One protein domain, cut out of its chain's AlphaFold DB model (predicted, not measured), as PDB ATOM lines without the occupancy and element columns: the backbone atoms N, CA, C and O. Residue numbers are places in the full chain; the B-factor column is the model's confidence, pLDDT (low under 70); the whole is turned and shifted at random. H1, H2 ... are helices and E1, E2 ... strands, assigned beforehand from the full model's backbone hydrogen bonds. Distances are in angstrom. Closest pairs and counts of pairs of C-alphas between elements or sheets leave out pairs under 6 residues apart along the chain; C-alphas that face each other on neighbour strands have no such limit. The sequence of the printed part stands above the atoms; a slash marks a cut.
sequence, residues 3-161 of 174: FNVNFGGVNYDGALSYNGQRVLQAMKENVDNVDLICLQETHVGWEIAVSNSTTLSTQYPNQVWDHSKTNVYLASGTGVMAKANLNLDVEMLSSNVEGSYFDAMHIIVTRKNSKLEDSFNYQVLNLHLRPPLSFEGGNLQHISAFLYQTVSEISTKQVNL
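What this domain is: This is residues 3 to 161 of the 174 residues of the protein "Predicted protein" of Naegleria gruberi (UniProt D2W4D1). Two sheets lie face to face as a sandwich with their strands nearly aligned, a four-stranded one from E1 to E4 and a three-stranded one from E5 to E7; H2 covers the face of the four-stranded sheet that is turned away from the other sheet, and H1 and H3 graze that same sheet. The long helix H4 runs past the edge strand E1, and its residues 140 to 142 and 156 to 159 stand free. The printed part has 159 residues, with four named helices and seven named strands in the order E1 H1 E2 H2 H3 E3 E4 E5 E6 E7 H4, and its class is mixed, helices and strands. One sheet has the order E1 E2 E4 E3 and is mixed; the other has the order E5 E6 E7 and is antiparallel. The whole is compact, with a radius of gyration of the C-alphas of 16.5 A, and spans 56 by 37 by 36 A, only just elongated.

Where its parts are: Find C-alpha 3 at (93.563, 115.851, 139.321), where E1, residues 3 to 6, begins. From C-alpha 18 at (101.935, 116.643, 120.575), H1, residues 18 to 29, runs 16.5 A. Next come E2, residues 36 to 42, 16.2 A long, then H2, residues 44 to 52, and H3, residues 54 to 59. Read on to E3, residues 62 to 66, and E4, residues 77 to 82, which is 17.3 A long. E5, residues 86 to 93, covers 21.5 A, E6, residues 104 to 111, 22.0 A, and E7, residues 121 to 126, 16.3 A. H4, residues 140 to 159, runs 29.9 A to C-alpha 159 at (85.879, 129.382, 134.411).

How they stand to each other: Start at E1, an edge strand parallel to E2, where N 38 and O 3 are 2.8 A apart. E1, H1 and E2 form a strand-helix-strand unit, two parallel neighbour strands with a helix between, and its crossover is right-handed. E4 is antiparallel to E2, with N 37 and O 81 2.8 A apart, and forms a hairpin with E3, with N 80 and O 64 2.8 A apart. E2, H2, H3 and E3 form a split unit, with E4 between the two strands, also right-handed. H2 is on this sheet at a height of 10.3 A, over E4 and E3, and runs along the strands. H1 and H3 only just touch, by residues 27 to 28 of H1 alone, with 3 pairs of C-alphas within 8 A; the closest are those of Lys 28 and Leu 56, 6.4 A apart. H4 only grazes the sheet, with residues 147 to 154, and has a kink of 34 degrees near residue 151. Look next at E5, E6 and E7, a meander, each strand the antiparallel neighbour of the one before, in a strongly twisted sheet. N 87 and O 110 are 2.8 A apart in the hairpin of E5 and E6, and N 107 and O 124 2.8 A in that of E6 and E7. Between the two sheets, the closest C-alphas of E3 and E5 are those of Asn 62 and Asn 87, 7.0 A apart. In H1, H2 and H3 every O i to N i+4 pair is within hydrogen-bond range; in H4 10 of 16 are.

The domain as a whole: The two C-alphas farthest apart are those of Lys 115 and Gly 137, at 56.5 A. The printed part has no cut. The links E1 to H1 and E7 to H4 are long. The mean pLDDT of the printed part is 74.9; look for values under 70 at residues 3 to 9, 71 to 75, 97 to 101, 114 to 119 and 130 to 161.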
ATOM      1  N   PHE A   3      93.811 116.034 140.757       45.44
ATOM      2  CA  PHE A   3      93.563 115.851 139.321       45.44
ATOM      3  C   PHE A   3      93.706 114.383 138.923       45.44
ATOM      4  O   PHE A   3      94.552 113.681 139.472       45.44
ATOM      5  N   ASN A   4      92.885 113.945 137.969       41.69
ATOM      6  CA  ASN A   4      92.895 112.604 137.395       41.69
ATOM      7  C   ASN A   4      93.040 112.737 135.864       41.69
ATOM      8  O   ASN A   4      92.253 113.463 135.254       41.69
ATOM      9  N   VAL A   5      94.074 112.128 135.269       54.69
ATOM     10  CA  VAL A   5      94.389 112.264 133.835       54.69
ATOM     11  C   VAL A   5      94.710 110.908 133.205       54.69
ATOM     12  O   VAL A   5      95.548 110.167 133.716       54.69
ATOM     13  N   ASN A   6      94.080 110.649 132.058       56.03
ATOM     14  CA  ASN A   6      94.282 109.480 131.210       56.03
ATOM     15  C   ASN A   6      95.233 109.838 130.044       56.03
ATOM     16  O   ASN A   6      95.091 110.908 129.437       56.03
ATOM     17  N   PHE A   7      96.216 108.982 129.746       62.03
ATOM     18  CA  PHE A   7      97.278 109.278 128.790       62.03
ATOM     19  C   PHE A   7      97.399 108.340 127.585       62.03
ATOM     20  O   PHE A   7      97.742 107.170 127.691       62.03
ATOM     21  N   GLY A   8      97.397 108.960 126.404       60.84
ATOM     22  CA  GLY A   8      98.183 108.514 125.256       60.84
ATOM     23  C   GLY A   8      99.233 109.566 124.882       60.84
ATOM     24  O   GLY A   8      99.053 110.757 125.141       60.84
ATOM     25  N   GLY A   9     100.325 109.157 124.227       68.69
ATOM     26  CA  GLY A   9     101.204 110.100 123.521       68.69
ATOM     27  C   GLY A   9     102.567 110.405 124.148       68.69
ATOM     28  O   GLY A   9     103.104 111.487 123.889       68.69
ATOM     29  N   VAL A  10     103.145 109.476 124.905       80.19
ATOM     30  CA  VAL A  10     104.566 109.490 125.289       80.19
ATOM     31  C   VAL A  10     105.192 108.172 124.862       80.19
ATOM     32  O   VAL A  10     104.577 107.123 124.997       80.19
ATOM     33  N   ASN A  11     106.390 108.222 124.296       83.19
ATOM     34  CA  ASN A  11     107.140 107.029 123.925       83.19
ATOM     35  C   ASN A  11     107.787 106.400 125.165       83.19
ATOM     36  O   ASN A  11     107.988 107.067 126.176       83.19
ATOM     37  N   TYR A  12     108.168 105.123 125.095       85.69
ATOM     38  CA  TYR A  12     108.795 104.414 126.223       85.69
ATOM     39  C   TYR A  12     110.142 105.010 126.673       85.69
ATOM     40  O   TYR A  12     110.548 104.784 127.807       85.69
ATOM     41  N   ASP A  13     110.803 105.796 125.824       88.94
ATOM     42  CA  ASP A  13     112.021 106.555 126.139       88.94
ATOM     43  C   ASP A  13     111.745 107.940 126.765       88.94
ATOM     44  O   ASP A  13     112.673 108.686 127.068       88.94
ATOM     45  N   GLY A  14     110.471 108.300 126.951       89.06
ATOM     46  CA  GLY A  14     110.031 109.590 127.475       89.06
ATOM     47  C   GLY A  14     109.879 110.696 126.431       89.06
ATOM     48  O   GLY A  14     109.538 111.824 126.794       89.06
ATOM     49  N   ALA A  15     110.083 110.414 125.139       89.19
ATOM     50  CA  ALA A  15     109.834 111.398 124.094       89.19
ATOM     51  C   ALA A  15     108.333 111.719 123.983       89.19
ATOM     52  O   ALA A  15     107.478 110.833 123.923       89.19
ATOM     53  N   LEU A  16     108.004 113.011 123.949       85.06
ATOM     54  CA  LEU A  16     106.623 113.491 123.949       85.06
ATOM     55  C   LEU A  16     106.087 113.640 122.519       85.06
ATOM     56  O   LEU A  16     106.678 114.345 121.700       85.06
ATOM     57  N   SER A  17     104.911 113.074 122.243       82.81
ATOM     58  CA  SER A  17     104.090 113.496 121.099       82.81
ATOM     59  C   SER A  17     103.420 114.850 121.378       82.81
ATOM     60  O   SER A  17     103.449 115.346 122.505       82.81
ATOM     61  N   TYR A  18     102.727 115.421 120.387       75.69
ATOM     62  CA  TYR A  18     101.935 116.643 120.575       75.69
ATOM     63  C   TYR A  18     100.931 116.541 121.740       75.69
ATOM     64  O   TYR A  18     100.831 117.451 122.562       75.69
ATOM     65  N   ASN A  19     100.220 115.415 121.861       75.50
ATOM     66  CA  ASN A  19      99.274 115.212 122.961       75.50
ATOM     67  C   ASN A  19     100.003 115.071 124.304       75.50
ATOM     68  O   ASN A  19      99.585 115.683 125.285       75.50
ATOM     69  N   GLY A  20     101.139 114.364 124.329       80.38
ATOM     70  CA  GLY A  20     101.980 114.254 125.524       80.38
ATOM     71  C   GLY A  20     102.478 115.616 126.016       80.38
ATOM     72  O   GLY A  20     102.412 115.910 127.208       80.38
ATOM     73  N   GLN A  21     102.889 116.495 125.093       82.75
ATOM     74  CA  GLN A  21     103.290 117.871 125.405       82.75
ATOM     75  C   GLN A  21     102.148 118.676 126.027       82.75
ATOM     76  O   GLN A  21     102.365 119.348 127.032       82.75
ATOM     77  N   ARG A  22     100.932 118.590 125.470       82.25
ATOM     78  CA  ARG A  22      99.763 119.310 126.001       82.25
ATOM     79  C   ARG A  22      99.436 118.907 127.431       82.25
ATOM     80  O   ARG A  22      99.147 119.773 128.250       82.25
ATOM     81  N   VAL A  23      99.492 117.613 127.737       82.56
ATOM     82  CA  VAL A  23      99.182 117.145 129.088       82.56
ATOM     83  C   VAL A  23     100.266 117.569 130.080       82.56
ATOM     84  O   VAL A  23      99.955 118.103 131.144       82.56
ATOM     85  N   LEU A  24     101.539 117.409 129.713       87.00
ATOM     86  CA  LEU A  24     102.653 117.844 130.553       87.00
ATOM     87  C   LEU A  24     102.609 119.364 130.799       87.00
ATOM     88  O   LEU A  24     102.901 119.825 131.901       87.00
ATOM     89  N   GLN A  25     102.219 120.141 129.786       86.62
ATOM     90  CA  GLN A  25     102.025 121.585 129.896       86.62
ATOM     91  C   GLN A  25     100.879 121.934 130.852       86.62
ATOM     92  O   GLN A  25     101.073 122.759 131.739       86.62
ATOM     93  N   ALA A  26      99.732 121.256 130.751       84.56
ATOM     94  CA  ALA A  26      98.608 121.480 131.659       84.56
ATOM     95  C   ALA A  26      98.983 121.220 133.129       84.56
ATOM     96  O   ALA A  26      98.583 121.978 134.013       84.56
ATOM     97  N   MET A  27      99.798 120.194 133.406       87.25
ATOM     98  CA  MET A  27     100.323 119.960 134.758       87.25
ATOM     99  C   MET A  27     101.228 121.097 135.220       87.25
ATOM    100  O   MET A  27     101.087 121.570 136.343       87.25
ATOM    101  N   LYS A  28     102.139 121.553 134.350       90.31
ATOM    102  CA  LYS A  28     103.070 122.653 134.644       90.31
ATOM    103  C   LYS A  28     102.347 123.963 134.944       90.31
ATOM    104  O   LYS A  28     102.751 124.680 135.849       90.31
ATOM    105  N   GLU A  29     101.284 124.267 134.210       88.12
ATOM    106  CA  GLU A  29     100.492 125.488 134.394       88.12
ATOM    107  C   GLU A  29      99.681 125.482 135.693       88.12
ATOM    108  O   GLU A  29      99.324 126.539 136.203       88.12
ATOM    109  N   ASN A  30      99.414 124.303 136.260       84.81
ATOM    110  CA  ASN A  30      98.587 124.154 137.455       84.81
ATOM    111  C   ASN A  30      99.383 123.806 138.724       84.81
ATOM    112  O   ASN A  30      98.771 123.571 139.766       84.81
ATOM    113  N   VAL A  31     100.722 123.807 138.688       87.56
ATOM    114  CA  VAL A  31     101.551 123.363 139.830       87.56
ATOM    115  C   VAL A  31     101.267 124.110 141.132       87.56
ATOM    116  O   VAL A  31     101.252 123.511 142.209       87.56
ATOM    117  N   ASP A  32     100.958 125.401 141.050       85.81
ATOM    118  CA  ASP A  32     100.675 126.213 142.233       85.81
ATOM    119  C   ASP A  32      99.341 125.829 142.887       85.81
ATOM    120  O   ASP A  32      99.216 125.861 144.111       85.81
ATOM    121  N   ASN A  33      98.385 125.340 142.095       85.88
ATOM    122  CA  ASN A  33      97.015 125.051 142.524       85.88
ATOM    123  C   ASN A  33      96.775 123.573 142.878       85.88
ATOM    124  O   ASN A  33      95.718 123.221 143.416       85.88
ATOM    125  N   VAL A  34      97.732 122.694 142.568       87.06
ATOM    126  CA  VAL A  34      97.559 121.239 142.651       87.06
ATOM    127  C   VAL A  34      98.587 120.615 143.567       87.06
ATOM    128  O   VAL A  34      99.784 120.705 143.318       87.06
ATOM    129  N   ASP A  35      98.116 119.932 144.605       88.88
ATOM    130  CA  ASP A  35      98.990 119.295 145.595       88.88
ATOM    131  C   ASP A  35      99.232 117.813 145.297       88.88
ATOM    132  O   ASP A  35     100.266 117.274 145.689       88.88
ATOM    133  N   LEU A  36      98.285 117.176 144.601       90.12
ATOM    134  CA  LEU A  36      98.271 115.754 144.279       90.12
ATOM    135  C   LEU A  36      97.769 115.546 142.845       90.12
ATOM    136  O   LEU A  36      96.684 116.011 142.487       90.12
ATOM    137  N   ILE A  37      98.527 114.803 142.047       91.19
ATOM    138  CA  ILE A  37      98.170 114.411 140.682       91.19
ATOM    139  C   ILE A  37      98.086 112.884 140.634       91.19
ATOM    140  O   ILE A  37      99.039 112.213 141.010       91.19
ATOM    141  N   CYS A  38      96.956 112.348 140.176       91.19
ATOM    142  CA  CYS A  38      96.718 110.922 139.951       91.19
ATOM    143  C   CYS A  38      96.606 110.651 138.446       91.19
ATOM    144  O   CYS A  38      95.963 111.403 137.715       91.19
ATOM    145  N   LEU A  39      97.233 109.578 137.991       88.56
ATOM    146  CA  LEU A  39      97.508 109.301 136.588       88.56
ATOM    147  C   LEU A  39      97.061 107.880 136.223       88.56
ATOM    148  O   LEU A  39      97.271 106.973 137.026       88.56
ATOM    149  N   GLN A  40      96.496 107.664 135.031       86.69
ATOM    150  CA  GLN A  40      96.242 106.324 134.465       86.69
ATOM    151  C   GLN A  40      96.641 106.267 132.995       86.69
ATOM    152  O   GLN A  40      96.850 107.295 132.358       86.69
ATOM    153  N   GLU A  41      96.714 105.056 132.450       83.56
ATOM    154  CA  GLU A  41      97.272 104.802 131.119       83.56
ATOM    155  C   GLU A  41      98.740 105.239 131.011       83.56
ATOM    156  O   GLU A  41      99.220 105.711 129.985       83.56
ATOM    157  N   THR A  42      99.489 105.069 132.102       86.94
ATOM    158  CA  THR A  42     100.918 105.383 132.129       86.94
ATOM    159  C   THR A  42     101.779 104.173 131.778       86.94
ATOM    160  O   THR A  42     101.330 103.030 131.734       86.94
ATOM    161  N   HIS A  43     103.061 104.446 131.557       88.19
ATOM    162  CA  HIS A  43     104.143 103.470 131.455       88.19
ATOM    163  C   HIS A  43     105.466 104.179 131.794       88.19
ATOM    164  O   HIS A  43     105.480 105.395 132.007       88.19
ATOM    165  N   VAL A  44     106.596 103.467 131.758       91.19
ATOM    166  CA  VAL A  44     107.926 104.008 132.124       91.19
ATOM    167  C   VAL A  44     108.300 105.312 131.399       91.19
ATOM    168  O   VAL A  44     108.842 106.230 132.000       91.19
ATOM    169  N   GLY A  45     107.939 105.456 130.123       91.25
ATOM    170  CA  GLY A  45     108.110 106.713 129.387       91.25
ATOM    171  C   GLY A  45     107.492 107.952 130.056       91.25
ATOM    172  O   GLY A  45     108.106 109.016 130.054       91.25
ATOM    173  N   TRP A  46     106.314 107.834 130.678       90.69
ATOM    174  CA  TRP A  46     105.701 108.944 131.417       90.69
ATOM    175  C   TRP A  46     106.500 109.326 132.656       90.69
ATOM    176  O   TRP A  46     106.725 110.512 132.895       90.69
ATOM    177  N   GLU A  47     106.969 108.330 133.400       93.50
ATOM    178  CA  GLU A  47     107.838 108.534 134.558       93.50
ATOM    179  C   GLU A  47     109.128 109.265 134.159       93.50
ATOM    180  O   GLU A  47     109.514 110.240 134.808       93.50
ATOM    181  N   ILE A  48     109.743 108.881 133.034       94.75
ATOM    182  CA  ILE A  48     110.915 109.569 132.471       94.75
ATOM    183  C   ILE A  48     110.565 111.011 132.083       94.75
ATOM    184  O   ILE A  48     111.277 111.945 132.456       94.75
ATOM    185  N   ALA A  49     109.472 111.220 131.347       93.12
ATOM    186  CA  ALA A  49     109.073 112.541 130.864       93.12
ATOM    187  C   ALA A  49     108.774 113.527 132.007       93.12
ATOM    188  O   ALA A  49     109.171 114.695 131.949       93.12
ATOM    189  N   VAL A  50     108.106 113.056 133.063       93.50
ATOM    190  CA  VAL A  50     107.861 113.832 134.284       93.50
ATOM    191  C   VAL A  50     109.170 114.110 135.017       93.50
ATOM    192  O   VAL A  50     109.423 115.258 135.381       93.50
ATOM    193  N   SER A  51     110.015 113.096 135.208       93.31
ATOM    194  CA  SER A  51     111.286 113.236 135.933       93.31
ATOM    195  C   SER A  51     112.236 114.224 135.250       93.31
ATOM    196  O   SER A  51     112.871 115.042 135.917       93.31
ATOM    197  N   ASN A  52     112.264 114.221 133.915       94.44
ATOM    198  CA  ASN A  52     113.053 115.150 133.102       94.44
ATOM    199  C   ASN A  52     112.496 116.582 133.095       94.44
ATOM    200  O   ASN A  52     113.191 117.528 132.725       94.44
ATOM    201  N   SER A  53     111.239 116.772 133.489       94.88
ATOM    202  CA  SER A  53     110.625 118.089 133.579       94.88
ATOM    203  C   SER A  53     110.998 118.759 134.900       94.88
ATOM    204  O   SER A  53     110.347 118.520 135.913       94.88
ATOM    205  N   THR A  54     111.981 119.671 134.876       95.25
ATOM    206  CA  THR A  54     112.471 120.397 136.066       95.25
ATOM    207  C   THR A  54     111.348 120.992 136.915       95.25
ATOM    208  O   THR A  54     111.380 120.889 138.137       95.25
ATOM    209  N   THR A  55     110.326 121.582 136.290       95.38
ATOM    210  CA  THR A  55     109.164 122.132 137.000       95.38
ATOM    211  C   THR A  55     108.404 121.053 137.769       95.38
ATOM    212  O   THR A  55     108.101 121.238 138.940       95.38
ATOM    213  N   LEU A  56     108.109 119.920 137.128       94.69
ATOM    214  CA  LEU A  56     107.281 118.872 137.730       94.69
ATOM    215  C   LEU A  56     108.060 118.073 138.770       94.69
ATOM    216  O   LEU A  56     107.543 117.863 139.861       94.69
ATOM    217  N   SER A  57     109.307 117.695 138.484       94.62
ATOM    218  CA  SER A  57     110.144 116.963 139.438       94.62
ATOM    219  C   SER A  57     110.484 117.789 140.681       94.62
ATOM    220  O   SER A  57     110.561 117.240 141.776       94.62
ATOM    221  N   THR A  58     110.607 119.115 140.545       95.75
ATOM    222  CA  THR A  58     110.820 120.018 141.691       95.75
ATOM    223  C   THR A  58     109.548 120.212 142.516       95.75
ATOM    224  O   THR A  58     109.602 120.195 143.743       95.75
ATOM    225  N   GLN A  59     108.402 120.413 141.857       96.25
ATOM    226  CA  GLN A  59     107.135 120.677 142.548       96.25
ATOM    227  C   GLN A  59     106.530 119.411 143.161       96.25
ATOM    228  O   GLN A  59     105.945 119.480 144.239       96.25
ATOM    229  N   TYR A  60     106.727 118.253 142.528       96.69
ATOM    230  CA  TYR A  60     106.212 116.956 142.966       96.69
ATOM    231  C   TYR A  60     107.345 115.948 143.198       96.69
ATOM    232  O   TYR A  60     107.528 115.017 142.408       96.69
ATOM    233  N   PRO A  61     108.129 116.109 144.277       95.62
ATOM    234  CA  PRO A  61     109.254 115.221 144.555       95.62
ATOM    235  C   PRO A  61     108.823 113.839 145.065       95.62
ATOM    236  O   PRO A  61     109.614 112.904 145.018       95.62
ATOM    237  N   ASN A  62     107.590 113.690 145.563       95.75
ATOM    238  CA  ASN A  62     107.075 112.398 146.009       95.75
ATOM    239  C   ASN A  62     106.274 111.777 144.865       95.75
ATOM    240  O   ASN A  62     105.188 112.265 144.552       95.75
ATOM    241  N   GLN A  63     106.802 110.727 144.245       95.81
ATOM    242  CA  GLN A  63     106.161 110.054 143.119       95.81
ATOM    243  C   GLN A  63     106.129 108.551 143.369       95.81
ATOM    244  O   GLN A  63     107.110 107.981 143.839       95.81
ATOM    245  N   VAL A  64     105.005 107.923 143.048       96.38
ATOM    246  CA  VAL A  64     104.852 106.468 143.055       96.38
ATOM    247  C   VAL A  64     104.257 106.061 141.720       96.38
ATOM    248  O   VAL A  64     103.264 106.638 141.277       96.38
ATOM    249  N   TRP A  65     104.868 105.065 141.095       94.88
ATOM    250  CA  TRP A  65     104.476 104.549 139.794       94.88
ATOM    251  C   TRP A  65     104.290 103.039 139.886       94.88
ATOM    252  O   TRP A  65     105.134 102.347 140.454       94.88
ATOM    253  N   ASP A  66     103.202 102.529 139.315       93.06
ATOM    254  CA  ASP A  66     103.020 101.101 139.079       93.06
ATOM    255  C   ASP A  66     102.870 100.849 137.578       93.06
ATOM    256  O   ASP A  66     101.925 101.308 136.933       93.06
ATOM    257  N   HIS A  67     103.824 100.095 137.035       90.25
ATOM    258  CA  HIS A  67     103.846  99.664 135.636       90.25
ATOM    259  C   HIS A  67     103.819  98.135 135.515       90.25
ATOM    260  O   HIS A  67     104.074  97.601 134.432       90.25
ATOM    261  N   SER A  68     103.534  97.417 136.608       86.06
ATOM    262  CA  SER A  68     103.684  95.958 136.720       86.06
ATOM    263  C   SER A  68     102.880  95.159 135.690       86.06
ATOM    264  O   SER A  68     103.290  94.063 135.310       86.06
ATOM    265  N   LYS A  69     101.767  95.719 135.200       77.94
ATOM    266  CA  LYS A  69     100.878  95.088 134.211       77.94
ATOM    267  C   LYS A  69     101.040  95.611 132.780       77.94
ATOM    268  O   LYS A  69     100.351  95.127 131.882       77.94
ATOM    269  N   THR A  70     101.965  96.544 132.532       76.56
ATOM    270  CA  THR A  70     102.124  97.179 131.204       76.56
ATOM    271  C   THR A  70     102.583  96.214 130.103       76.56
ATOM    272  O   THR A  70     102.377  96.472 128.921       76.56
ATOM    273  N   ASN A  71     103.162  95.070 130.474       69.88
ATOM    274  CA  ASN A  71     103.477  93.958 129.572       69.88
ATOM    275  C   ASN A  71     102.245  93.129 129.161       69.88
ATOM    276  O   ASN A  71     102.286  92.462 128.129       69.88
ATOM    277  N   VAL A  72     101.175  93.149 129.960       69.31
ATOM    278  CA  VAL A  72      99.896  92.489 129.657       69.31
ATOM    279  C   VAL A  72      98.982  93.449 128.897       69.31
ATOM    280  O   VAL A  72      98.368  93.069 127.903       69.31
ATOM    281  N   TYR A  73      98.936  94.710 129.331       69.12
ATOM    282  CA  TYR A  73      98.123  95.768 128.739       69.12
ATOM    283  C   TYR A  73      98.930  97.069 128.709       69.12
ATOM    284  O   TYR A  73      99.146  97.686 129.745       69.12
ATOM    285  N   LEU A  74      99.355  97.522 127.524       66.81
ATOM    286  CA  LEU A  74     100.273  98.669 127.367       66.81
ATOM    287  C   LEU A  74      99.833  99.945 128.114       66.81
ATOM    288  O   LEU A  74     100.679 100.689 128.597       66.81
ATOM    289  N   ALA A  75      98.522 100.170 128.242       67.81
ATOM    290  CA  ALA A  75      97.916 101.323 128.907       67.81
ATOM    291  C   ALA A  75      97.406 101.014 130.334       67.81
ATOM    292  O   ALA A  75      96.442 101.617 130.795       67.81
ATOM    293  N   SER A  76      97.986 100.042 131.046       74.81
ATOM    294  CA  SER A  76      97.530  99.686 132.401       74.81
ATOM    295  C   SER A  76      98.300 100.339 133.538       74.81
ATOM    296  O   SER A  76      97.989 100.054 134.692       74.81
ATOM    297  N   GLY A  77      99.343 101.120 133.255       87.00
ATOM    298  CA  GLY A  77     100.110 101.750 134.320       87.00
ATOM    299  C   GLY A  77      99.321 102.860 135.006       87.00
ATOM    300  O   GLY A  77      98.416 103.473 134.427       87.00
ATOM    301  N   THR A  78      99.702 103.129 136.247       90.94
ATOM    302  CA  THR A  78      99.163 104.217 137.062       90.94
ATOM    303  C   THR A  78     100.295 104.940 137.781       90.94
ATOM    304  O   THR A  78     101.350 104.372 138.068       90.94
ATOM    305  N   GLY A  79     100.066 106.207 138.100       93.00
ATOM    306  CA  GLY A  79     101.017 107.020 138.843       93.00
ATOM    307  C   GLY A  79     100.326 107.976 139.801       93.00
ATOM    308  O   GLY A  79      99.189 108.397 139.587       93.00
ATOM    309  N   VAL A  80     101.036 108.354 140.851       95.00
ATOM    310  CA  VAL A  80     100.644 109.445 141.734       95.00
ATOM    311  C   VAL A  80     101.857 110.307 142.046       95.00
ATOM    312  O   VAL A  80     102.951 109.805 142.287       95.00
ATOM    313  N   MET A  81     101.661 111.621 142.035       95.94
ATOM    314  CA  MET A  81     102.699 112.606 142.312       95.94
ATOM    315  C   MET A  81     102.173 113.636 143.302       95.94
ATOM    316  O   MET A  81     101.043 114.109 143.164       95.94
ATOM    317  N   ALA A  82     102.981 114.001 144.293       95.12
ATOM    318  CA  ALA A  82     102.569 114.895 145.364       95.12
ATOM    319  C   ALA A  82     103.652 115.896 145.760       95.12
ATOM    320  O   ALA A  82     104.853 115.612 145.696       95.12
ATOM    321  N   LYS A  83     103.202 117.071 146.212       94.25
ATOM    322  CA  LYS A  83     104.082 118.126 146.722       94.25
ATOM    323  C   LYS A  83     104.904 117.653 147.917       94.25
ATOM    324  O   LYS A  83     104.520 116.735 148.640       94.25
ATOM    325  N   ALA A  84     106.035 118.320 148.157       93.25
ATOM    326  CA  ALA A  84     107.009 117.954 149.193       93.25
ATOM    327  C   ALA A  84     106.415 117.826 150.609       93.25
ATOM    328  O   ALA A  84     106.888 117.022 151.420       93.25
ATOM    329  N   ASN A  85     105.373 118.611 150.898       91.19
ATOM    330  CA  ASN A  85     104.651 118.637 152.169       91.19
ATOM    331  C   ASN A  85     103.643 117.486 152.339       91.19
ATOM    332  O   ASN A  85     102.986 117.419 153.376       91.19
ATOM    333  N   LEU A  86     103.510 116.592 151.361       92.56
ATOM    334  CA  LEU A  86     102.690 115.391 151.444       92.56
ATOM    335  C   LEU A  86     103.586 114.148 151.470       92.56
ATOM    336  O   LEU A  86     104.666 114.130 150.887       92.56
ATOM    337  N   ASN A  87     103.149 113.117 152.180       93.50
ATOM    338  CA  ASN A  87     103.670 111.757 152.090       93.50
ATOM    339  C   ASN A  87     102.618 110.874 151.430       93.50
ATOM    340  O   ASN A  87     101.423 111.082 151.654       93.50
ATOM    341  N   LEU A  88     103.083 109.894 150.664       94.75
ATOM    342  CA  LEU A  88     102.249 108.921 149.974       94.75
ATOM    343  C   LEU A  88     102.577 107.530 150.505       94.75
ATOM    344  O   LEU A  88     103.737 107.127 150.483       94.75
ATOM    345  N   ASP A  89     101.553 106.824 150.960       95.50
ATOM    346  CA  ASP A  89     101.569 105.375 151.124       95.50
ATOM    347  C   ASP A  89     100.559 104.795 150.131       95.50
ATOM    348  O   ASP A  89      99.460 105.339 149.983       95.50
ATOM    349  N   VAL A  90     100.971 103.791 149.361       95.31
ATOM    350  CA  VAL A  90     100.248 103.350 148.164       95.31
ATOM    351  C   VAL A  90     100.103 101.840 148.157       95.31
ATOM    352  O   VAL A  90     101.088 101.107 148.230       95.31
ATOM    353  N   GLU A  91      98.866 101.391 147.977       93.62
ATOM    354  CA  GLU A  91      98.504  99.990 147.815       93.62
ATOM    355  C   GLU A  91      97.777  99.790 146.479       93.62
ATOM    356  O   GLU A  91      96.844 100.524 146.134       93.62
ATOM    357  N   MET A  92      98.199  98.780 145.717       90.12
ATOM    358  CA  MET A  92      97.508  98.364 144.498       90.12
ATOM    359  C   MET A  92      96.437  97.332 144.848       90.12
ATOM    360  O   MET A  92      96.743  96.221 145.279       90.12
ATOM    361  N   LEU A  93      95.173  97.691 144.639       87.25
ATOM    362  CA  LEU A  93      94.030  96.831 144.915       87.25
ATOM    363  C   LEU A  93      93.611  96.113 143.634       87.25
ATOM    364  O   LEU A  93      93.020  96.704 142.724       87.25
ATOM    365  N   SER A  94      93.911  94.818 143.580       82.12
ATOM    366  CA  SER A  94      93.440  93.958 142.498       82.12
ATOM    367  C   SER A  94      91.937  93.701 142.598       82.12
ATOM    368  O   SER A  94      91.373  93.543 143.682       82.12
ATOM    369  N   SER A  95      91.280  93.664 141.443       72.19
ATOM    370  CA  SER A  95      89.863  93.330 141.340       72.19
ATOM    371  C   SER A  95      89.701  91.902 140.841       72.19
ATOM    372  O   SER A  95      90.225  91.538 139.791       72.19
ATOM    373  N   ASN A  96      88.914  91.112 141.570       70.44
ATOM    374  CA  ASN A  96      88.512  89.767 141.148       70.44
ATOM    375  C   ASN A  96      87.230  89.784 140.295       70.44
ATOM    376  O   ASN A  96      86.663  88.731 140.009       70.44
ATOM    377  N   VAL A  97      86.734  90.971 139.929       68.12
ATOM    378  CA  VAL A  97      85.546  91.115 139.087       68.12
ATOM    379  C   VAL A  97      85.916  90.799 137.643       68.12
ATOM    380  O   VAL A  97      86.833  91.395 137.074       68.12
ATOM    381  N   GLU A  98      85.172  89.877 137.035       65.44
ATOM    382  CA  GLU A  98      85.331  89.514 135.630       65.44
ATOM    383  C   GLU A  98      85.211  90.752 134.722       65.44
ATOM    384  O   GLU A  98      84.278  91.548 134.834       65.44
ATOM    385  N   GLY A  99      86.187  90.936 133.826       63.06
ATOM    386  CA  GLY A  99      86.267  92.108 132.948       63.06
ATOM    387  C   GLY A  99      86.880  93.361 133.588       63.06
ATOM    388  O   GLY A  99      86.884  94.416 132.951       63.06
ATOM    389  N   SER A 100      87.405  93.273 134.814       68.12
ATOM    390  CA  SER A 100      88.275  94.307 135.382       68.12
ATOM    391  C   SER A 100      89.693  94.149 134.837       68.12
ATOM    392  O   SER A 100      90.365  93.159 135.115       68.12
ATOM    393  N   TYR A 101      90.149  95.123 134.052       67.88
ATOM    394  CA  TYR A 101      91.463  95.073 133.396       67.88
ATOM    395  C   TYR A 101      92.566  95.785 134.183       67.88
ATOM    396  O   TYR A 101      93.740  95.446 134.045       67.88
ATOM    397  N   PHE A 102      92.189  96.760 135.012       76.62
ATOM    398  CA  PHE A 102      93.112  97.653 135.700       76.62
ATOM    399  C   PHE A 102      92.906  97.564 137.209       76.62
ATOM    400  O   PHE A 102      91.766  97.508 137.678       76.62
ATOM    401  N   ASP A 103      94.009  97.542 137.953       82.88
ATOM    402  CA  ASP A 103      93.963  97.606 139.409       82.88
ATOM    403  C   ASP A 103      93.647  99.034 139.857       82.88
ATOM    404  O   ASP A 103      93.952 100.010 139.165       82.88
ATOM    405  N   ALA A 104      93.031  99.158 141.028       86.25
ATOM    406  CA  ALA A 104      92.866 100.452 141.667       86.25
ATOM    407  C   ALA A 104      94.142 100.817 142.426       86.25
ATOM    408  O   ALA A 104      94.743  99.964 143.073       86.25
ATOM    409  N   MET A 105      94.518 102.090 142.413       90.25
ATOM    410  CA  MET A 105      95.596 102.600 143.256       90.25
ATOM    411  C   MET A 105      94.973 103.313 144.457       90.25
ATOM    412  O   MET A 105      94.384 104.390 144.329       90.25
ATOM    413  N   HIS A 106      95.065 102.687 145.627       91.88
ATOM    414  CA  HIS A 106      94.660 103.274 146.899       91.88
ATOM    415  C   HIS A 106      95.833 104.043 147.490       91.88
ATOM    416  O   HIS A 106      96.941 103.531 147.597       91.88
ATOM    417  N   ILE A 107      95.592 105.307 147.821       93.88
ATOM    418  CA  ILE A 107      96.622 106.258 148.218       93.88
ATOM    419  C   ILE A 107      96.218 106.834 149.568       93.88
ATOM    420  O   ILE A 107      95.212 107.540 149.683       93.88
ATOM    421  N   ILE A 108      97.023 106.578 150.589       92.38
ATOM    422  CA  ILE A 108      96.922 107.241 151.882       92.38
ATOM    423  C   ILE A 108      97.847 108.453 151.838       92.38
ATOM    424  O   ILE A 108      99.070 108.336 151.742       92.38
ATOM    425  N   VAL A 109      97.253 109.642 151.903       91.19
ATOM    426  CA  VAL A 109      97.983 110.904 151.866       91.19
ATOM    427  C   VAL A 109      98.087 111.469 153.270       91.19
ATOM    428  O   VAL A 109      97.079 111.771 153.907       91.19
ATOM    429  N   THR A 110      99.319 111.664 153.729       91.44
ATOM    430  CA  THR A 110      99.619 112.256 155.037       91.44
ATOM    431  C   THR A 110     100.235 113.636 154.842       91.44
ATOM    432  O   THR A 110     101.283 113.765 154.205       91.44
ATOM    433  N   ARG A 111      99.624 114.693 155.395       87.25
ATOM    434  CA  ARG A 111     100.224 116.037 155.371       87.25
ATOM    435  C   ARG A 111     101.337 116.143 156.415       87.25
ATOM    436  O   ARG A 111     101.096 115.976 157.609       87.25
ATOM    437  N   LYS A 112     102.546 116.501 155.979       80.94
ATOM    438  CA  LYS A 112     103.667 116.851 156.861       80.94
ATOM    439  C   LYS A 112     103.382 118.213 157.490       80.94
ATOM    440  O   LYS A 112     103.537 119.243 156.834       80.94
ATOM    441  N   ASN A 113     102.968 118.226 158.751       70.62
ATOM    442  CA  ASN A 113     102.946 119.441 159.560       70.62
ATOM    443  C   ASN A 113     104.150 119.449 160.505       70.62
ATOM    444  O   ASN A 113     104.504 118.433 161.095       70.62
ATOM    445  N   SER A 114     104.781 120.615 160.654       55.91
ATOM    446  CA  SER A 114     105.897 120.841 161.587       55.91
ATOM    447  C   SER A 114     105.465 120.821 163.059       55.91
ATOM    448  O   SER A 114     106.314 120.760 163.944       55.91
ATOM    449  N   LYS A 115     104.154 120.853 163.326       61.44
ATOM    450  CA  LYS A 115     103.558 120.657 164.649       61.44
ATOM    451  C   LYS A 115     102.831 119.314 164.646       61.44
ATOM    452  O   LYS A 115     101.865 119.136 163.910       61.44
ATOM    453  N   LEU A 116     103.355 118.374 165.431       54.78
ATOM    454  CA  LEU A 116     102.979 116.953 165.470       54.78
ATOM    455  C   LEU A 116     101.499 116.681 165.797       54.78
ATOM    456  O   LEU A 116     101.031 115.579 165.537       54.78
ATOM    457  N   GLU A 117     100.772 117.656 166.343       56.22
ATOM    458  CA  GLU A 117      99.399 117.464 166.833       56.22
ATOM    459  C   GLU A 117      98.309 117.620 165.754       56.22
ATOM    460  O   GLU A 117      97.184 117.196 165.984       56.22
ATOM    461  N   ASP A 118      98.645 118.118 164.555       57.75
ATOM    462  CA  ASP A 118      97.686 118.351 163.459       57.75
ATOM    463  C   ASP A 118      98.055 117.577 162.175       57.75
ATOM    464  O   ASP A 118      97.966 118.110 161.060       57.75
ATOM    465  N   SER A 119      98.546 116.337 162.286       66.25
ATOM    466  CA  SER A 119      98.715 115.490 161.099       66.25
ATOM    467  C   SER A 119      97.338 115.120 160.538       66.25
ATOM    468  O   SER A 119      96.539 114.422 161.156       66.25
ATOM    469  N   PHE A 120      97.031 115.651 159.354       77.88
ATOM    470  CA  PHE A 120      95.794 115.352 158.644       77.88
ATOM    471  C   PHE A 120      96.059 114.291 157.582       77.88
ATOM    472  O   PHE A 120      96.900 114.493 156.694       77.88
ATOM    473  N   ASN A 121      95.299 113.201 157.663       85.19
ATOM    474  CA  ASN A 121      95.354 112.102 156.714       85.19
ATOM    475  C   ASN A 121      94.046 112.036 155.932       85.19
ATOM    476  O   ASN A 121      92.961 112.128 156.508       85.19
ATOM    477  N   TYR A 122      94.150 111.839 154.625       85.56
ATOM    478  CA  TYR A 122      93.010 111.554 153.765       85.56
ATOM    479  C   TYR A 122      93.359 110.442 152.788       85.56
ATOM    480  O   TYR A 122      94.528 110.173 152.517       85.56
ATOM    481  N   GLN A 123      92.331 109.776 152.281       90.12
ATOM    482  CA  GLN A 123      92.487 108.660 151.361       90.12
ATOM    483  C   GLN A 123      91.979 109.063 149.984       90.12
ATOM    484  O   GLN A 123      90.948 109.729 149.862       90.12
ATOM    485  N   VAL A 124      92.706 108.652 148.955       89.50
ATOM    486  CA  VAL A 124      92.338 108.837 147.555       89.50
ATOM    487  C   VAL A 124      92.328 107.471 146.896       89.50
ATOM    488  O   VAL A 124      93.244 106.676 147.083       89.50
ATOM    489  N   LEU A 125      91.279 107.199 146.129       89.38
ATOM    490  CA  LEU A 125      91.184 105.993 145.323       89.38
ATOM    491  C   LEU A 125      91.258 106.397 143.852       89.38
ATOM    492  O   LEU A 125      90.373 107.086 143.347       89.38
ATOM    493  N   ASN A 126      92.337 105.993 143.191       88.44
ATOM    494  CA  ASN A 126      92.546 106.215 141.773       88.44
ATOM    495  C   ASN A 126      92.089 104.980 140.985       88.44
ATOM    496  O   ASN A 126      92.559 103.871 141.234       88.44
ATOM    497  N   LEU A 127      91.152 105.169 140.056       83.44
ATOM    498  CA  LEU A 127      90.469 104.091 139.343       83.44
ATOM    499  C   LEU A 127      90.483 104.352 137.843       83.44
ATOM    500  O   LEU A 127      90.211 105.472 137.411       83.44
ATOM    501  N   HIS A 128      90.690 103.294 137.061       79.19
ATOM    502  CA  HIS A 128      90.415 103.295 135.633       79.19
ATOM    503  C   HIS A 128      89.197 102.406 135.360       79.19
ATOM    504  O   HIS A 128      89.284 101.179 135.337       79.19
ATOM    505  N   LEU A 129      88.029 103.037 135.230       74.44
ATOM    506  CA  LEU A 129      86.773 102.323 135.012       74.44
ATOM    507  C   LEU A 129      86.689 101.784 133.584       74.44
ATOM    508  O   LEU A 129      87.185 102.402 132.642       74.44
ATOM    509  N   ARG A 130      86.001 100.649 133.420       65.38
ATOM    510  CA  ARG A 130      85.728 100.083 132.098       65.38
ATOM    511  C   ARG A 130      84.983 101.118 131.241       65.38
ATOM    512  O   ARG A 130      83.986 101.678 131.709       65.38
ATOM    513  N   PRO A 131      85.397 101.333 129.986       60.50
ATOM    514  CA  PRO A 131      84.659 102.206 129.089       60.50
ATOM    515  C   PRO A 131      83.254 101.600 128.805       60.50
ATOM    516  O   PRO A 131      83.141 100.381 128.637       60.50
ATOM    517  N   PRO A 132      82.157 102.389 128.804       54.22
ATOM    518  CA  PRO A 132      80.777 101.882 128.719       54.22
ATOM    519  C   PRO A 132      80.465 100.983 127.508       54.22
ATOM    520  O   PRO A 132      80.655 101.382 126.372       54.22
ATOM    521  N   LEU A 133      79.875  99.806 127.747       46.50
ATOM    522  CA  LEU A 133      79.655  98.667 126.822       46.50
ATOM    523  C   LEU A 133      79.200  98.949 125.366       46.50
ATOM    524  O   LEU A 133      79.374  98.084 124.515       46.50
ATOM    525  N   SER A 134      78.710 100.144 125.019       46.69
ATOM    526  CA  SER A 134      78.544 100.594 123.626       46.69
ATOM    527  C   SER A 134      79.857 100.707 122.821       46.69
ATOM    528  O   SER A 134      79.816 101.072 121.650       46.69
ATOM    529  N   PHE A 135      81.019 100.407 123.419       45.31
ATOM    530  CA  PHE A 135      82.314 100.296 122.725       45.31
ATOM    531  C   PHE A 135      82.467  99.033 121.863       45.31
ATOM    532  O   PHE A 135      83.376  98.984 121.032       45.31
ATOM    533  N   GLU A 136      81.583  98.039 121.993       40.34
ATOM    534  CA  GLU A 136      81.509  96.896 121.071       40.34
ATOM    535  C   GLU A 136      80.825  97.313 119.759       40.34
ATOM    536  O   GLU A 136      79.699  96.934 119.452       40.34
ATOM    537  N   GLY A 137      81.483  98.185 118.997       43.69
ATOM    538  CA  GLY A 137      80.873  98.757 117.798       43.69
ATOM    539  C   GLY A 137      81.643  99.917 117.188       43.69
ATOM    540  O   GLY A 137      81.073 100.974 116.957       43.69
ATOM    541  N   GLY A 138      82.945  99.729 116.961       43.06
ATOM    542  CA  GLY A 138      83.729 100.382 115.904       43.06
ATOM    543  C   GLY A 138      83.325 101.789 115.450       43.06
ATOM    544  O   GLY A 138      83.028 101.975 114.273       43.06
ATOM    545  N   ASN A 139      83.413 102.798 116.320       42.16
ATOM    546  CA  ASN A 139      83.451 104.181 115.848       42.16
ATOM    547  C   ASN A 139      84.577 104.966 116.534       42.16
ATOM    548  O   ASN A 139      84.392 105.642 117.544       42.16
ATOM    549  N   LEU A 140      85.780 104.859 115.956       44.19
ATOM    550  CA  LEU A 140      87.017 105.533 116.384       44.19
ATOM    551  C   LEU A 140      86.856 107.057 116.571       44.19
ATOM    552  O   LEU A 140      87.606 107.663 117.331       44.19
ATOM    553  N   GLN A 141      85.861 107.679 115.929       43.44
ATOM    554  CA  GLN A 141      85.555 109.108 116.072       43.44
ATOM    555  C   GLN A 141      84.967 109.492 117.442       43.44
ATOM    556  O   GLN A 141      85.125 110.633 117.866       43.44
ATOM    557  N   HIS A 142      84.327 108.566 118.165       40.47
ATOM    558  CA  HIS A 142      83.814 108.837 119.517       40.47
ATOM    559  C   HIS A 142      84.902 108.696 120.595       40.47
ATOM    560  O   HIS A 142      84.825 109.341 121.638       40.47
ATOM    561  N   ILE A 143      85.943 107.899 120.323       43.47
ATOM    562  CA  ILE A 143      87.073 107.670 121.238       43.47
ATOM    563  C   ILE A 143      87.908 108.947 121.390       43.47
ATOM    564  O   ILE A 143      88.251 109.335 122.506       43.47
ATOM    565  N   SER A 144      88.176 109.650 120.286       40.91
ATOM    566  CA  SER A 144      88.874 110.939 120.337       40.91
ATOM    567  C   SER A 144      88.041 112.001 121.059       40.91
ATOM    568  O   SER A 144      88.580 112.726 121.890       40.91
ATOM    569  N   ALA A 145      86.728 112.058 120.815       37.97
ATOM    570  CA  ALA A 145      85.836 113.020 121.459       37.97
ATOM    571  C   ALA A 145      85.774 112.855 122.992       37.97
ATOM    572  O   ALA A 145      85.846 113.857 123.698       37.97
ATOM    573  N   PHE A 146      85.720 111.625 123.517       37.62
ATOM    574  CA  PHE A 146      85.645 111.367 124.966       37.62
ATOM    575  C   PHE A 146      86.967 111.672 125.700       37.62
ATOM    576  O   PHE A 146      86.973 112.284 126.773       37.62
ATOM    577  N   LEU A 147      88.108 111.336 125.086       39.19
ATOM    578  CA  LEU A 147      89.431 111.709 125.602       39.19
ATOM    579  C   LEU A 147      89.637 113.236 125.575       39.19
ATOM    580  O   LEU A 147      90.122 113.811 126.549       39.19
ATOM    581  N   TYR A 148      89.196 113.924 124.513       36.12
ATOM    582  CA  TYR A 148      89.217 115.393 124.461       36.12
ATOM    583  C   TYR A 148      88.263 116.039 125.472       36.12
ATOM    584  O   TYR A 148      88.589 117.097 126.010       36.12
ATOM    585  N   GLN A 149      87.122 115.416 125.772       35.03
ATOM    586  CA  GLN A 149      86.155 115.931 126.740       35.03
ATOM    587  C   GLN A 149      86.696 115.880 128.176       35.03
ATOM    588  O   GLN A 149      86.543 116.849 128.915       35.03
ATOM    589  N   THR A 150      87.446 114.833 128.533       37.00
ATOM    590  CA  THR A 150      88.118 114.730 129.844       37.00
ATOM    591  C   THR A 150      89.181 115.829 130.026       37.00
ATOM    592  O   THR A 150      89.298 116.418 131.099       37.00
ATOM    593  N   VAL A 151      89.897 116.197 128.953       35.81
ATOM    594  CA  VAL A 151      90.835 117.342 128.946       35.81
ATOM    595  C   VAL A 151      90.100 118.697 128.921       35.81
ATOM    596  O   VAL A 151      90.597 119.685 129.455       35.81
ATOM    597  N   SER A 152      88.904 118.763 128.329       31.11
ATOM    598  CA  SER A 152      88.073 119.975 128.230       31.11
ATOM    599  C   SER A 152      87.358 120.336 129.537       31.11
ATOM    600  O   SER A 152      87.185 121.518 129.833       31.11
ATOM    601  N   GLU A 153      86.924 119.359 130.332       34.50
ATOM    602  CA  GLU A 153      86.261 119.627 131.619       34.50
ATOM    603  C   GLU A 153      87.221 120.214 132.666       34.50
ATOM    604  O   GLU A 153      86.796 120.958 133.556       34.50
ATOM    605  N   ILE A 154      88.527 119.973 132.500       38.47
ATOM    606  CA  ILE A 154      89.597 120.619 133.271       38.47
ATOM    607  C   ILE A 154      89.634 122.136 133.008       38.47
ATOM    608  O   ILE A 154      89.841 122.898 133.950       38.47
ATOM    609  N   SER A 155      89.356 122.604 131.781       36.44
ATOM    610  CA  SER A 155      89.335 124.049 131.482       36.44
ATOM    611  C   SER A 155      88.020 124.729 131.873       36.44
ATOM    612  O   SER A 155      88.015 125.891 132.276       36.44
ATOM    613  N   THR A 156      86.887 124.020 131.814       35.03
ATOM    614  CA  THR A 156      85.563 124.622 132.063       35.03
ATOM    615  C   THR A 156      85.213 124.744 133.545       35.03
ATOM    616  O   THR A 156      84.490 125.669 133.920       35.03
ATOM    617  N   LYS A 157      85.750 123.885 134.424       36.09
ATOM    618  CA  LYS A 157      85.544 124.040 135.879       36.09
ATOM    619  C   LYS A 157      86.325 125.207 136.494       36.09
ATOM    620  O   LYS A 157      85.869 125.737 137.502       36.09
ATOM    621  N   GLN A 158      87.427 125.654 135.883       38.09
ATOM    622  CA  GLN A 158      88.136 126.869 136.320       38.09
ATOM    623  C   GLN A 158      87.379 128.159 135.954       38.09
ATOM    624  O   GLN A 158      87.394 129.103 136.732       38.09
ATOM    625  N   VAL A 159      86.628 128.182 134.845       34.28
ATOM    626  CA  VAL A 159      85.879 129.382 134.411       34.28
ATOM    627  C   VAL A 159      84.584 129.600 135.213       34.28
ATOM    628  O   VAL A 159      84.168 130.736 135.427       34.28
ATOM    629  N   ASN A 160      83.949 128.536 135.716       31.22
ATOM    630  CA  ASN A 160      82.647 128.649 136.391       31.22
ATOM    631  C   ASN A 160      82.709 128.983 137.893       31.22
ATOM    632  O   ASN A 160      81.673 129.296 138.477       31.22
ATOM    633  N   LEU A 161      83.888 128.958 138.524       37.94
ATOM    634  CA  LEU A 161      84.052 129.369 139.928       37.94
ATOM    635  C   LEU A 161      84.374 130.866 140.092       37.94
ATOM    636  O   LEU A 161      84.219 131.397 141.190       37.94
TER     637      LEU A 161